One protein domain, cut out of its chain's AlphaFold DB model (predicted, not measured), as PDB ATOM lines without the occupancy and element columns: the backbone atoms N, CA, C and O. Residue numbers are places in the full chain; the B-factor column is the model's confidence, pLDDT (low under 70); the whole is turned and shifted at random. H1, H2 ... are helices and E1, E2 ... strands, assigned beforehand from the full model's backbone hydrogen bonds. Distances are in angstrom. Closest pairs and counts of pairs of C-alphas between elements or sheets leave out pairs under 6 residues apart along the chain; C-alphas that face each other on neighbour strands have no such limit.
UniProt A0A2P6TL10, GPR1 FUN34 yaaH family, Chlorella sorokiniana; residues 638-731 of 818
ATOM      1  N   LEU A 638      -9.033 -26.655  26.002       76.38
ATOM      2  CA  LEU A 638     -10.147 -27.351  25.365       76.38
ATOM      3  C   LEU A 638     -11.426 -27.155  26.172       76.38
ATOM      4  O   LEU A 638     -11.468 -27.444  27.363       76.38
ATOM      5  N   SER A 639     -12.479 -26.699  25.498       75.31
ATOM      6  CA  SER A 639     -13.821 -26.544  26.064       75.31
ATOM      7  C   SER A 639     -14.865 -27.117  25.111       75.31
ATOM      8  O   SER A 639     -14.757 -26.987  23.892       75.31
ATOM      9  N   VAL A 640     -15.884 -27.776  25.662       79.19
ATOM     10  CA  VAL A 640     -17.016 -28.290  24.880       79.19
ATOM     11  C   VAL A 640     -18.025 -27.157  24.715       79.19
ATOM     12  O   VAL A 640     -18.577 -26.685  25.703       79.19
ATOM     13  N   LEU A 641     -18.264 -26.716  23.477       81.06
ATOM     14  CA  LEU A 641     -19.259 -25.682  23.175       81.06
ATOM     15  C   LEU A 641     -20.669 -26.274  23.151       81.06
ATOM     16  O   LEU A 641     -21.598 -25.726  23.741       81.06
ATOM     17  N   HIS A 642     -20.834 -27.399  22.450       79.50
ATOM     18  CA  HIS A 642     -22.119 -28.075  22.305       79.50
ATOM     19  C   HIS A 642     -21.941 -29.554  21.947       79.50
ATOM     20  O   HIS A 642     -20.998 -29.931  21.250       79.50
ATOM     21  N   VAL A 643     -22.884 -30.392  22.382       80.69
ATOM     22  CA  VAL A 643     -22.988 -31.803  21.985       80.69
ATOM     23  C   VAL A 643     -24.382 -32.031  21.415       80.69
ATOM     24  O   VAL A 643     -25.377 -31.886  22.122       80.69
ATOM     25  N   ALA A 644     -24.436 -32.408  20.142       79.25
ATOM     26  CA  ALA A 644     -25.650 -32.766  19.425       79.25
ATOM     27  C   ALA A 644     -25.672 -34.282  19.128       79.25
ATOM     28  O   ALA A 644     -24.630 -34.943  19.173       79.25
ATOM     29  N   PRO A 645     -26.833 -34.880  18.800       76.25
ATOM     30  CA  PRO A 645     -26.905 -36.292  18.422       76.25
ATOM     31  C   PRO A 645     -26.054 -36.591  17.173       76.25
ATOM     32  O   PRO A 645     -26.446 -36.267  16.055       76.25
ATOM     33  N   GLY A 646     -24.885 -37.211  17.371       78.25
ATOM     34  CA  GLY A 646     -23.919 -37.512  16.306       78.25
ATOM     35  C   GLY A 646     -22.930 -36.387  15.962       78.25
ATOM     36  O   GLY A 646     -22.255 -36.492  14.939       78.25
ATOM     37  N   ALA A 647     -22.826 -35.323  16.772       82.31
ATOM     38  CA  ALA A 647     -21.820 -34.270  16.584       82.31
ATOM     39  C   ALA A 647     -21.344 -33.633  17.905       82.31
ATOM     40  O   ALA A 647     -22.119 -33.436  18.841       82.31
ATOM     41  N   VAL A 648     -20.061 -33.276  17.970       85.75
ATOM     42  CA  VAL A 648     -19.411 -32.620  19.113       85.75
ATOM     43  C   VAL A 648     -18.694 -31.366  18.619       85.75
ATOM     44  O   VAL A 648     -17.841 -31.450  17.738       85.75
ATOM     45  N   HIS A 649     -19.018 -30.213  19.201       84.75
ATOM     46  CA  HIS A 649     -18.405 -28.925  18.887       84.75
ATOM     47  C   HIS A 649     -17.463 -28.521  20.024       84.75
ATOM     48  O   HIS A 649     -17.886 -28.379  21.176       84.75
ATOM     49  N   LEU A 650     -16.180 -28.364  19.704       87.12
ATOM     50  CA  LEU A 650     -15.104 -28.079  20.649       87.12
ATOM     51  C   LEU A 650     -14.468 -26.728  20.325       87.12
ATOM     52  O   LEU A 650     -14.080 -26.495  19.182       87.12
ATOM     53  N   LYS A 651     -14.268 -25.880  21.333       86.06
ATOM     54  CA  LYS A 651     -13.337 -24.755  21.239       86.06
ATOM     55  C   LYS A 651     -11.960 -25.209  21.711       86.06
ATOM     56  O   LYS A 651     -11.804 -25.679  22.840       86.06
ATOM     57  N   LEU A 652     -10.973 -25.019  20.845       86.75
ATOM     58  CA  LEU A 652      -9.555 -25.225  21.088       86.75
ATOM     59  C   LEU A 652      -8.887 -23.858  21.285       86.75
ATOM     60  O   LEU A 652      -9.002 -22.983  20.433       86.75
ATOM     61  N   VAL A 653      -8.174 -23.691  22.393       85.19
ATOM     62  CA  VAL A 653      -7.283 -22.560  22.671       85.19
ATOM     63  C   VAL A 653      -5.863 -23.101  22.544       85.19
ATOM     64  O   VAL A 653      -5.338 -23.713  23.471       85.19
ATOM     65  N   THR A 654      -5.263 -22.955  21.366       84.62
ATOM     66  CA  THR A 654      -3.984 -23.598  21.036       84.62
ATOM     67  C   THR A 654      -2.816 -22.666  21.366       84.62
ATOM     68  O   THR A 654      -2.682 -21.630  20.706       84.62
ATOM     69  N   PRO A 655      -1.946 -22.993  22.342       80.00
ATOM     70  CA  PRO A 655      -0.718 -22.245  22.576       80.00
ATOM     71  C   PRO A 655       0.339 -22.554  21.502       80.00
ATOM     72  O   PRO A 655       0.481 -23.695  21.049       80.00
ATOM     73  N   PHE A 656       1.111 -21.541  21.112       83.56
ATOM     74  CA  PHE A 656       2.235 -21.664  20.179       83.56
ATOM     75  C   PHE A 656       3.350 -20.646  20.503       83.56
ATOM     76  O   PHE A 656       3.042 -19.517  20.899       83.56
ATOM     77  N   PRO A 657       4.642 -20.990  20.326       81.50
ATOM     78  CA  PRO A 657       5.740 -20.036  20.498       81.50
ATOM     79  C   PRO A 657       5.753 -18.979  19.385       81.50
ATOM     80  O   PRO A 657       5.600 -19.307  18.205       81.50
ATOM     81  N   THR A 658       5.987 -17.715  19.741       81.44
ATOM     82  CA  THR A 658       6.031 -16.593  18.782       81.44
ATOM     83  C   THR A 658       7.432 -16.274  18.257       81.44
ATOM     84  O   THR A 658       7.567 -15.435  17.371       81.44
ATOM     85  N   ALA A 659       8.464 -16.948  18.768       74.94
ATOM     86  CA  ALA A 659       9.862 -16.800  18.361       74.94
ATOM     87  C   ALA A 659      10.571 -18.167  18.322       74.94
ATOM     88  O   ALA A 659      10.039 -19.169  18.805       74.94
ATOM     89  N   ALA A 660      11.778 -18.225  17.752       71.00
ATOM     90  CA  ALA A 660      12.548 -19.466  17.639       71.00
ATOM     91  C   ALA A 660      12.905 -20.082  19.012       71.00
ATOM     92  O   ALA A 660      13.722 -19.538  19.754       71.00
ATOM     93  N   VAL A 661      12.330 -21.254  19.310       68.62
ATOM     94  CA  VAL A 661      12.567 -22.031  20.545       68.62
ATOM     95  C   VAL A 661      14.046 -22.410  20.685       68.62
ATOM     96  O   VAL A 661      14.626 -22.997  19.766       68.62
ATOM     97  N   ARG A 662      14.649 -22.119  21.847       64.75
ATOM     98  CA  ARG A 662      16.087 -22.298  22.123       64.75
ATOM     99  C   ARG A 662      16.313 -23.080  23.421       64.75
ATOM    100  O   ARG A 662      16.411 -22.502  24.498       64.75
ATOM    101  N   GLY A 663      16.473 -24.397  23.291       63.41
ATOM    102  CA  GLY A 663      16.595 -25.316  24.429       63.41
ATOM    103  C   GLY A 663      15.225 -25.752  24.949       63.41
ATOM    104  O   GLY A 663      14.286 -25.868  24.163       63.41
ATOM    105  N   ASP A 664      15.132 -25.996  26.257       57.38
ATOM    106  CA  ASP A 664      13.905 -26.462  26.924       57.38
ATOM    107  C   ASP A 664      12.888 -25.333  27.195       57.38
ATOM    108  O   ASP A 664      11.726 -25.606  27.491       57.38
ATOM    109  N   ASP A 665      13.304 -24.066  27.081       64.38
ATOM    110  CA  ASP A 665      12.426 -22.897  27.202       64.38
ATOM    111  C   ASP A 665      11.778 -22.574  25.835       64.38
ATOM    112  O   ASP A 665      12.499 -22.261  24.876       64.38
ATOM    113  N   PRO A 666      10.436 -22.636  25.703       63.41
ATOM    114  CA  PRO A 666       9.743 -22.232  24.481       63.41
ATOM    115  C   PRO A 666       9.800 -20.717  24.230       63.41
ATOM    116  O   PRO A 666       9.533 -20.282  23.110       63.41
ATOM    117  N   GLY A 667      10.151 -19.908  25.234       69.75
ATOM    118  CA  GLY A 667      10.137 -18.454  25.152       69.75
ATOM    119  C   GLY A 667       8.711 -17.879  25.123       69.75
ATOM    120  O   GLY A 667       7.772 -18.499  25.636       69.75
ATOM    121  N   PRO A 668       8.510 -16.673  24.557       78.44
ATOM    122  CA  PRO A 668       7.193 -16.050  24.511       78.44
ATOM    123  C   PRO A 668       6.220 -16.899  23.684       78.44
ATOM    124  O   PRO A 668       6.494 -17.258  22.538       78.44
ATOM    125  N   CYS A 669       5.062 -17.194  24.270       81.12
ATOM    126  CA  CYS A 669       3.980 -17.928  23.623       81.12
ATOM    127  C   CYS A 669       2.744 -17.038  23.466       81.12
ATOM    128  O   CYS A 669       2.475 -16.175  24.303       81.12
ATOM    129  N   ALA A 670       1.978 -17.283  22.407       83.38
ATOM    130  CA  ALA A 670       0.646 -16.732  22.192       83.38
ATOM    131  C   ALA A 670      -0.377 -17.871  22.094       83.38
ATOM    132  O   ALA A 670      -0.013 -19.044  21.999       83.38
ATOM    133  N   THR A 671      -1.661 -17.527  22.119       85.06
ATOM    134  CA  THR A 671      -2.784 -18.464  21.982       85.06
ATOM    135  C   THR A 671      -3.641 -18.089  20.782       85.06
ATOM    136  O   THR A 671      -3.912 -16.907  20.573       85.06
ATOM    137  N   ALA A 672      -4.100 -19.083  20.023       85.06
ATOM    138  CA  ALA A 672      -5.113 -18.911  18.982       85.06
ATOM    139  C   ALA A 672      -6.381 -19.706  19.320       85.06
ATOM    140  O   ALA A 672      -6.294 -20.816  19.846       85.06
ATOM    141  N   ASP A 673      -7.538 -19.134  18.991       87.62
ATOM    142  CA  ASP A 673      -8.850 -19.752  19.175       87.62
ATOM    143  C   ASP A 673      -9.318 -20.412  17.870       87.62
ATOM    144  O   ASP A 673      -9.442 -19.743  16.841       87.62
ATOM    145  N   HIS A 674      -9.655 -21.700  17.939       89.88
ATOM    146  CA  HIS A 674     -10.220 -22.486  16.837       89.88
ATOM    147  C   HIS A 674     -11.462 -23.251  17.299       89.88
ATOM    148  O   HIS A 674     -11.508 -23.759  18.417       89.88
ATOM    149  N   GLU A 675     -12.457 -23.393  16.430       89.12
ATOM    150  CA  GLU A 675     -13.610 -24.269  16.637       89.12
ATOM    151  C   GLU A 675     -13.472 -25.536  15.782       89.12
ATOM    152  O   GLU A 675     -13.362 -25.466  14.556       89.12
ATOM    153  N   LEU A 676     -13.487 -26.699  16.434       88.62
ATOM    154  CA  LEU A 676     -13.412 -28.021  15.824       88.62
ATOM    155  C   LEU A 676     -14.759 -28.739  15.997       88.62
ATOM    156  O   LEU A 676     -15.144 -29.118  17.102       88.62
ATOM    157  N   SER A 677     -15.467 -28.937  14.887       87.94
ATOM    158  CA  SER A 677     -16.737 -29.666  14.819       87.94
ATOM    159  C   SER A 677     -16.494 -31.095  14.334       87.94
ATOM    160  O   SER A 677     -16.052 -31.296  13.202       87.94
ATOM    161  N   LEU A 678     -16.770 -32.086  15.182       86.88
ATOM    162  CA  LEU A 678     -16.522 -33.511  14.937       86.88
ATOM    163  C   LEU A 678     -17.846 -34.268  14.833       86.88
ATOM    164  O   LEU A 678     -18.600 -34.327  15.801       86.88
ATOM    165  N   HIS A 679     -18.116 -34.885  13.686       87.00
ATOM    166  CA  HIS A 679     -19.280 -35.751  13.493       87.00
ATOM    167  C   HIS A 679     -18.910 -37.201  13.816       87.00
ATOM    168  O   HIS A 679     -17.808 -37.648  13.491       87.00
ATOM    169  N   THR A 680     -19.816 -37.951  14.441       82.25
ATOM    170  CA  THR A 680     -19.580 -39.335  14.880       82.25
ATOM    171  C   THR A 680     -20.590 -40.314  14.283       82.25
ATOM    172  O   THR A 680     -21.766 -40.009  14.088       82.25
ATOM    173  N   GLY A 681     -20.111 -41.512  13.946       73.31
ATOM    174  CA  GLY A 681     -20.938 -42.638  13.517       73.31
ATOM    175  C   GLY A 681     -21.603 -43.363  14.692       73.31
ATOM    176  O   GLY A 681     -21.308 -43.096  15.857       73.31
ATOM    177  N   GLN A 682     -22.475 -44.329  14.386       65.69
ATOM    178  CA  GLN A 682     -23.181 -45.128  15.403       65.69
ATOM    179  C   GLN A 682     -22.225 -45.937  16.299       65.69
ATOM    180  O   GLN A 682     -22.529 -46.155  17.468       65.69
ATOM    181  N   ASP A 683     -21.046 -46.299  15.783       63.50
ATOM    182  CA  ASP A 683     -19.983 -47.004  16.512       63.50
ATOM    183  C   ASP A 683     -19.070 -46.063  17.336       63.50
ATOM    184  O   ASP A 683     -18.024 -46.480  17.829       63.50
ATOM    185  N   GLY A 684     -19.403 -44.770  17.442       64.88
ATOM    186  CA  GLY A 684     -18.624 -43.754  18.167       64.88
ATOM    187  C   GLY A 684     -17.383 -43.220  17.434       64.88
ATOM    188  O   GLY A 684     -16.823 -42.207  17.850       64.88
ATOM    189  N   ALA A 685     -16.969 -43.845  16.329       72.38
ATOM    190  CA  ALA A 685     -15.862 -43.377  15.492       72.38
ATOM    191  C   ALA A 685     -16.186 -42.047  14.780       72.38
ATOM    192  O   ALA A 685     -17.327 -41.809  14.378       72.38
ATOM    193  N   VAL A 686     -15.174 -41.195  14.579       80.25
ATOM    194  CA  VAL A 686     -15.318 -39.918  13.854       80.25
ATOM    195  C   VAL A 686     -15.545 -40.180  12.360       80.25
ATOM    196  O   VAL A 686     -14.826 -40.965  11.743       80.25
ATOM    197  N   SER A 687     -16.552 -39.528  11.778       81.12
ATOM    198  CA  SER A 687     -16.953 -39.678  10.372       81.12
ATOM    199  C   SER A 687     -16.559 -38.483   9.498       81.12
ATOM    200  O   SER A 687     -16.257 -38.672   8.321       81.12
ATOM    201  N   SER A 688     -16.525 -37.274  10.064       84.25
ATOM    202  CA  SER A 688     -15.980 -36.060   9.446       84.25
ATOM    203  C   SER A 688     -15.570 -35.037  10.512       84.25
ATOM    204  O   SER A 688     -16.088 -35.045  11.631       84.25
ATOM    205  N   ALA A 689     -14.653 -34.139  10.156       86.75
ATOM    206  CA  ALA A 689     -14.237 -33.006  10.976       86.75
ATOM    207  C   ALA A 689     -14.283 -31.719  10.148       86.75
ATOM    208  O   ALA A 689     -14.008 -31.743   8.949       86.75
ATOM    209  N   GLN A 690     -14.604 -30.602  10.793       88.44
ATOM    210  CA  GLN A 690     -14.509 -29.263  10.221       88.44
ATOM    211  C   GLN A 690     -13.851 -28.329  11.236       88.44
ATOM    212  O   GLN A 690     -14.236 -28.316  12.405       88.44
ATOM    213  N   LEU A 691     -12.870 -27.550  10.781       89.62
ATOM    214  CA  LEU A 691     -12.081 -26.630  11.596       89.62
ATOM    215  C   LEU A 691     -12.327 -25.183  11.146       89.62
ATOM    216  O   LEU A 691     -12.319 -24.901   9.946       89.62
ATOM    217  N   THR A 692     -12.545 -24.276  12.098       86.50
ATOM    218  CA  THR A 692     -12.805 -22.850  11.846       86.50
ATOM    219  C   THR A 692     -11.931 -21.977  12.761       86.50
ATOM    220  O   THR A 692     -12.084 -22.073  13.977       86.50
ATOM    221  N   PRO A 693     -11.063 -21.090  12.235       84.62
ATOM    222  CA  PRO A 693     -10.645 -20.981  10.834       84.62
ATOM    223  C   PRO A 693     -10.003 -22.268  10.296       84.62
ATOM    224  O   PRO A 693      -9.407 -23.037  11.046       84.62
ATOM    225  N   ALA A 694     -10.096 -22.488   8.985       83.62
ATOM    226  CA  ALA A 694      -9.508 -23.646   8.309       83.62
ATOM    227  C   ALA A 694      -7.997 -23.449   8.043       83.62
ATOM    228  O   ALA A 694      -7.543 -23.535   6.906       83.62
ATOM    229  N   ASP A 695      -7.228 -23.135   9.092       80.50
ATOM    230  CA  ASP A 695      -5.788 -22.839   8.995       80.50
ATOM    231  C   ASP A 695      -4.928 -24.080   8.677       80.50
ATOM    232  O   ASP A 695      -3.788 -23.941   8.232       80.50
ATOM    233  N   VAL A 696      -5.450 -25.292   8.911       83.38
ATOM    234  CA  VAL A 696      -4.788 -26.570   8.594       83.38
ATOM    235  C   VAL A 696      -5.822 -27.604   8.142       83.38
ATOM    236  O   VAL A 696      -6.945 -27.617   8.646       83.38
ATOM    237  N   ASP A 697      -5.434 -28.490   7.221       82.50
ATOM    238  CA  ASP A 697      -6.256 -29.635   6.821       82.50
ATOM    239  C   ASP A 697      -6.302 -30.723   7.916       82.50
ATOM    240  O   ASP A 697      -5.324 -31.008   8.621       82.50
ATOM    241  N   VAL A 698      -7.487 -31.314   8.048       84.88
ATOM    242  CA  VAL A 698      -7.871 -32.323   9.039       84.88
ATOM    243  C   VAL A 698      -8.556 -33.539   8.401       84.88
ATOM    244  O   VAL A 698      -8.915 -34.477   9.114       84.88
ATOM    245  N   CYS A 699      -8.761 -33.555   7.079       84.00
ATOM    246  CA  CYS A 699      -9.427 -34.658   6.385       84.00
ATOM    247  C   CYS A 699      -8.641 -35.972   6.508       84.00
ATOM    248  O   CYS A 699      -9.215 -36.995   6.883       84.00
ATOM    249  N   ASP A 700      -7.324 -35.929   6.305       83.25
ATOM    250  CA  ASP A 700      -6.423 -37.078   6.456       83.25
ATOM    251  C   ASP A 700      -6.355 -37.597   7.907       83.25
ATOM    252  O   ASP A 700      -6.248 -38.803   8.131       83.25
ATOM    253  N   VAL A 701      -6.491 -36.714   8.906       83.38
ATOM    254  CA  VAL A 701      -6.598 -37.091  10.329       83.38
ATOM    255  C   VAL A 701      -7.843 -37.941  10.576       83.38
ATOM    256  O   VAL A 701      -7.779 -38.938  11.298       83.38
ATOM    257  N   VAL A 702      -8.976 -37.565   9.976       84.31
ATOM    258  CA  VAL A 702     -10.228 -38.323  10.096       84.31
ATOM    259  C   VAL A 702     -10.152 -39.639   9.332       84.31
ATOM    260  O   VAL A 702     -10.589 -40.659   9.861       84.31
ATOM    261  N   GLU A 703      -9.566 -39.658   8.134       83.44
ATOM    262  CA  GLU A 703      -9.356 -40.899   7.380       83.44
ATOM    263  C   GLU A 703      -8.454 -41.872   8.158       83.44
ATOM    264  O   GLU A 703      -8.859 -43.008   8.410       83.44
ATOM    265  N   ALA A 704      -7.313 -41.411   8.682       81.12
ATOM    266  CA  ALA A 704      -6.419 -42.218   9.514       81.12
ATOM    267  C   ALA A 704      -7.065 -42.687  10.834       81.12
ATOM    268  O   ALA A 704      -6.774 -43.787  11.320       81.12
ATOM    269  N   ALA A 705      -7.954 -41.883  11.431       82.69
ATOM    270  CA  ALA A 705      -8.721 -42.288  12.606       82.69
ATOM    271  C   ALA A 705      -9.785 -43.343  12.268       82.69
ATOM    272  O   ALA A 705      -9.957 -44.303  13.022       82.69
ATOM    273  N   ARG A 706     -10.456 -43.207  11.120       79.81
ATOM    274  CA  ARG A 706     -11.489 -44.125  10.631       79.81
ATOM    275  C   ARG A 706     -10.915 -45.476  10.206       79.81
ATOM    276  O   ARG A 706     -11.475 -46.503  10.576       79.81
ATOM    277  N   GLU A 707      -9.801 -45.490   9.475       79.50
ATOM    278  CA  GLU A 707      -9.100 -46.723   9.092       79.50
ATOM    279  C   GLU A 707      -8.476 -47.429  10.304       79.50
ATOM    280  O   GLU A 707      -8.531 -48.653  10.414       79.50
ATOM    281  N   GLY A 708      -7.908 -46.661  11.239       73.81
ATOM    282  CA  GLY A 708      -7.228 -47.185  12.425       73.81
ATOM    283  C   GLY A 708      -8.112 -47.433  13.653       73.81
ATOM    284  O   GLY A 708      -7.552 -47.707  14.711       73.81
ATOM    285  N   GLN A 709      -9.440 -47.274  13.551       72.06
ATOM    286  CA  GLN A 709     -10.397 -47.295  14.678       72.06
ATOM    287  C   GLN A 709      -9.945 -46.450  15.891       72.06
ATOM    288  O   GLN A 709     -10.066 -46.864  17.046       72.06
ATOM    289  N   ARG A 710      -9.376 -45.264  15.641       77.94
ATOM    290  CA  ARG A 710      -8.771 -44.435  16.691       77.94
ATOM    291  C   ARG A 710      -9.831 -43.613  17.443       77.94
ATOM    292  O   ARG A 710     -10.756 -43.099  16.813       77.94
ATOM    293  N   PRO A 711      -9.698 -43.464  18.774       76.75
ATOM    294  CA  PRO A 711     -10.644 -42.716  19.600       76.75
ATOM    295  C   PRO A 711     -10.596 -41.198  19.353       76.75
ATOM    296  O   PRO A 711      -9.663 -40.665  18.749       76.75
ATOM    297  N   LEU A 712     -11.615 -40.495  19.859       78.50
ATOM    298  CA  LEU A 712     -11.822 -39.053  19.676       78.50
ATOM    299  C   LEU A 712     -10.621 -38.200  20.129       78.50
ATOM    300  O   LEU A 712     -10.295 -37.205  19.481       78.50
ATOM    301  N   ASP A 713      -9.934 -38.598  21.205       79.25
ATOM    302  CA  ASP A 713      -8.766 -37.882  21.728       79.25
ATOM    303  C   ASP A 713      -7.570 -37.917  20.767       79.25
ATOM    304  O   ASP A 713      -6.796 -36.961  20.741       79.25
ATOM    305  N   TYR A 714      -7.437 -38.956  19.931       82.75
ATOM    306  CA  TYR A 714      -6.403 -38.976  18.897       82.75
ATOM    307  C   TYR A 714      -6.630 -37.853  17.876       82.75
ATOM    308  O   TYR A 714      -5.704 -37.094  17.597       82.75
ATOM    309  N   VAL A 715      -7.862 -37.713  17.371       82.44
ATOM    310  CA  VAL A 715      -8.222 -36.668  16.396       82.44
ATOM    311  C   VAL A 715      -7.979 -35.281  16.987       82.44
ATOM    312  O   VAL A 715      -7.306 -34.462  16.371       82.44
ATOM    313  N   VAL A 716      -8.455 -35.032  18.211       84.00
ATOM    314  CA  VAL A 716      -8.266 -33.749  18.905       84.00
ATOM    315  C   VAL A 716      -6.780 -33.409  19.077       84.00
ATOM    316  O   VAL A 716      -6.364 -32.301  18.743       84.00
ATOM    317  N   ARG A 717      -5.962 -34.359  19.550       82.06
ATOM    318  CA  ARG A 717      -4.529 -34.136  19.808       82.06
ATOM    319  C   ARG A 717      -3.722 -33.935  18.529       82.06
ATOM    320  O   ARG A 717      -2.825 -33.097  18.512       82.06
ATOM    321  N   GLU A 718      -4.039 -34.671  17.468       85.19
ATOM    322  CA  GLU A 718      -3.417 -34.510  16.148       85.19
ATOM    323  C   GLU A 718      -3.756 -33.129  15.555       85.19
ATOM    324  O   GLU A 718      -2.854 -32.421  15.107       85.19
ATOM    325  N   VAL A 719      -5.018 -32.684  15.644       86.19
ATOM    326  CA  VAL A 719      -5.431 -31.339  15.200       86.19
ATOM    327  C   VAL A 719      -4.756 -30.234  16.025       86.19
ATOM    328  O   VAL A 719      -4.210 -29.301  15.437       86.19
ATOM    329  N   GLN A 720      -4.708 -30.340  17.359       84.50
ATOM    330  CA  GLN A 720      -4.005 -29.367  18.216       84.50
ATOM    331  C   GLN A 720      -2.497 -29.297  17.909       84.50
ATOM    332  O   GLN A 720      -1.934 -28.203  17.828       84.50
ATOM    333  N   ALA A 721      -1.835 -30.440  17.696       81.31
ATOM    334  CA  ALA A 721      -0.413 -30.483  17.351       81.31
ATOM    335  C   ALA A 721      -0.132 -29.821  15.991       81.31
ATOM    336  O   ALA A 721       0.806 -29.030  15.862       81.31
ATOM    337  N   ARG A 722      -0.980 -30.097  14.991       85.62
ATOM    338  CA  ARG A 722      -0.921 -29.485  13.656       85.62
ATOM    339  C   ARG A 722      -1.156 -27.977  13.693       85.62
ATOM    340  O   ARG A 722      -0.375 -27.238  13.098       85.62
ATOM    341  N   LEU A 723      -2.170 -27.522  14.431       85.75
ATOM    342  CA  LEU A 723      -2.440 -26.101  14.663       85.75
ATOM    343  C   LEU A 723      -1.232 -25.398  15.286       85.75
ATOM    344  O   LEU A 723      -0.749 -24.416  14.730       85.75
ATOM    345  N   SER A 724      -0.695 -25.923  16.392       83.38
ATOM    346  CA  SER A 724       0.460 -25.318  17.069       83.38
ATOM    347  C   SER A 724       1.684 -25.239  16.142       83.38
ATOM    348  O   SER A 724       2.340 -24.200  16.073       83.38
ATOM    349  N   ALA A 725       1.945 -26.279  15.339       80.31
ATOM    350  CA  ALA A 725       3.030 -26.281  14.355       80.31
ATOM    351  C   ALA A 725       2.831 -25.258  13.217       80.31
ATOM    352  O   ALA A 725       3.792 -24.591  12.827       80.31
ATOM    353  N   ALA A 726       1.608 -25.102  12.699       82.44
ATOM    354  CA  ALA A 726       1.290 -24.142  11.639       82.44
ATOM    355  C   ALA A 726       1.341 -22.685  12.135       82.44
ATOM    356  O   ALA A 726       1.934 -21.826  11.480       82.44
ATOM    357  N   LEU A 727       0.794 -22.417  13.323       85.75
ATOM    358  CA  LEU A 727       0.836 -21.105  13.975       85.75
ATOM    359  C   LEU A 727       2.277 -20.704  14.330       85.75
ATOM    360  O   LEU A 727       2.690 -19.576  14.059       85.75
ATOM    361  N   HIS A 728       3.078 -21.642  14.850       84.31
ATOM    362  CA  HIS A 728       4.501 -21.418  15.114       84.31
ATOM    363  C   HIS A 728       5.293 -21.176  13.814       84.31
ATOM    364  O   HIS A 728       6.074 -20.227  13.754       84.31
ATOM    365  N   ARG A 729       5.046 -21.946  12.738       81.69
ATOM    366  CA  ARG A 729       5.628 -21.684  11.403       81.69
ATOM    367  C   ARG A 729       5.318 -20.259  10.943       81.69
ATOM    368  O   ARG A 729       6.230 -19.550  10.528       81.69
ATOM    369  N   ARG A 730       4.055 -19.833  11.041       83.06
ATOM    370  CA  ARG A 730       3.611 -18.486  10.657       83.06
ATOM    371  C   ARG A 730       4.326 -17.398  11.459       83.06
ATOM    372  O   ARG A 730       4.855 -16.474  10.853       83.06
ATOM    373  N   ALA A 731       4.432 -17.544  12.780       82.62
ATOM    374  CA  ALA A 731       5.150 -16.589  13.624       82.62
ATOM    375  C   ALA A 731       6.637 -16.449  13.238       82.62
ATOM    376  O   ALA A 731       7.145 -15.335  13.160       82.62
TER     377      ALA A 731
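Overview. This is residues 638 to 731 of the 818 residues of the protein "GPR1 FUN34 yaaH family" of Chlorella sorokiniana (UniProt A0A2P6TL10). A twisted sheet of four strands, E1 to E4, curls round one long helix, H2, while the short helix H1 packs on the edge strand E4 on the same face, making two layers, helices on one face of a sheet. The link from E2 to E3 lies at one end of the long axis and the link from E3 to E4 at the other. The printed part has 94 residues, with four named strands and then two named helices, a mixed class; the sheet, in the order E1 E2 E3 E4, is a meander, each strand the antiparallel neighbour of the one before. It is only just compact, close to loose, with a radius of gyration of the C-alphas of 14.4 A and spans of 46 by 26 by 20 A.

Arrangement. The inner strands E2, residues 647 to 657, and E3, residues 669 to 680, form an antiparallel hairpin, with N 652 and O 674 within hydrogen-bond range at 2.8 A. Edge strand E1, residues 638 to 644, forms a hairpin with E2, with N 639 and O 651 at 2.9 A. Edge strand E4, residues 686 to 692, forms a hairpin with E3, with N 677 and O 690 at 2.8 A. H2, residues 712 to 731, is on the sheet; its closest C-alphas to E2 are those of Ser 724 and Phe 656, 5.1 A apart. H1, residues 699 to 707, is over E4 at a height over the sheet of 7.8 A; the closest C-alphas are those of Val 702 and Ser 688, 6.2 A apart. H1 and residues 714 to 719 of H2 touch in a helical hairpin, opposite ways at a shallow tilt of 25 degrees, closest at C-alphas 701 and 715, 6.3 A apart. Every O i to N i+4 pair in H1 and H2 is within hydrogen-bond range.

Along the chain. E1 begins at C-alpha 638 (-10.147, -27.351, 25.365). E2 is 31.3 A long, E3 33.0 A and H2 28.8 A; H2 ends at C-alpha 731 (5.150, -16.589, 13.624).

Size, cuts and confidence. The C-alphas farthest apart, of Arg 662 and Gln 682, are 45.9 A apart. The printed part has no cut; the link from E2 to E3 is long, with 11 residues. Residues 661 to 667 and 682 to 684 have pLDDT under 70.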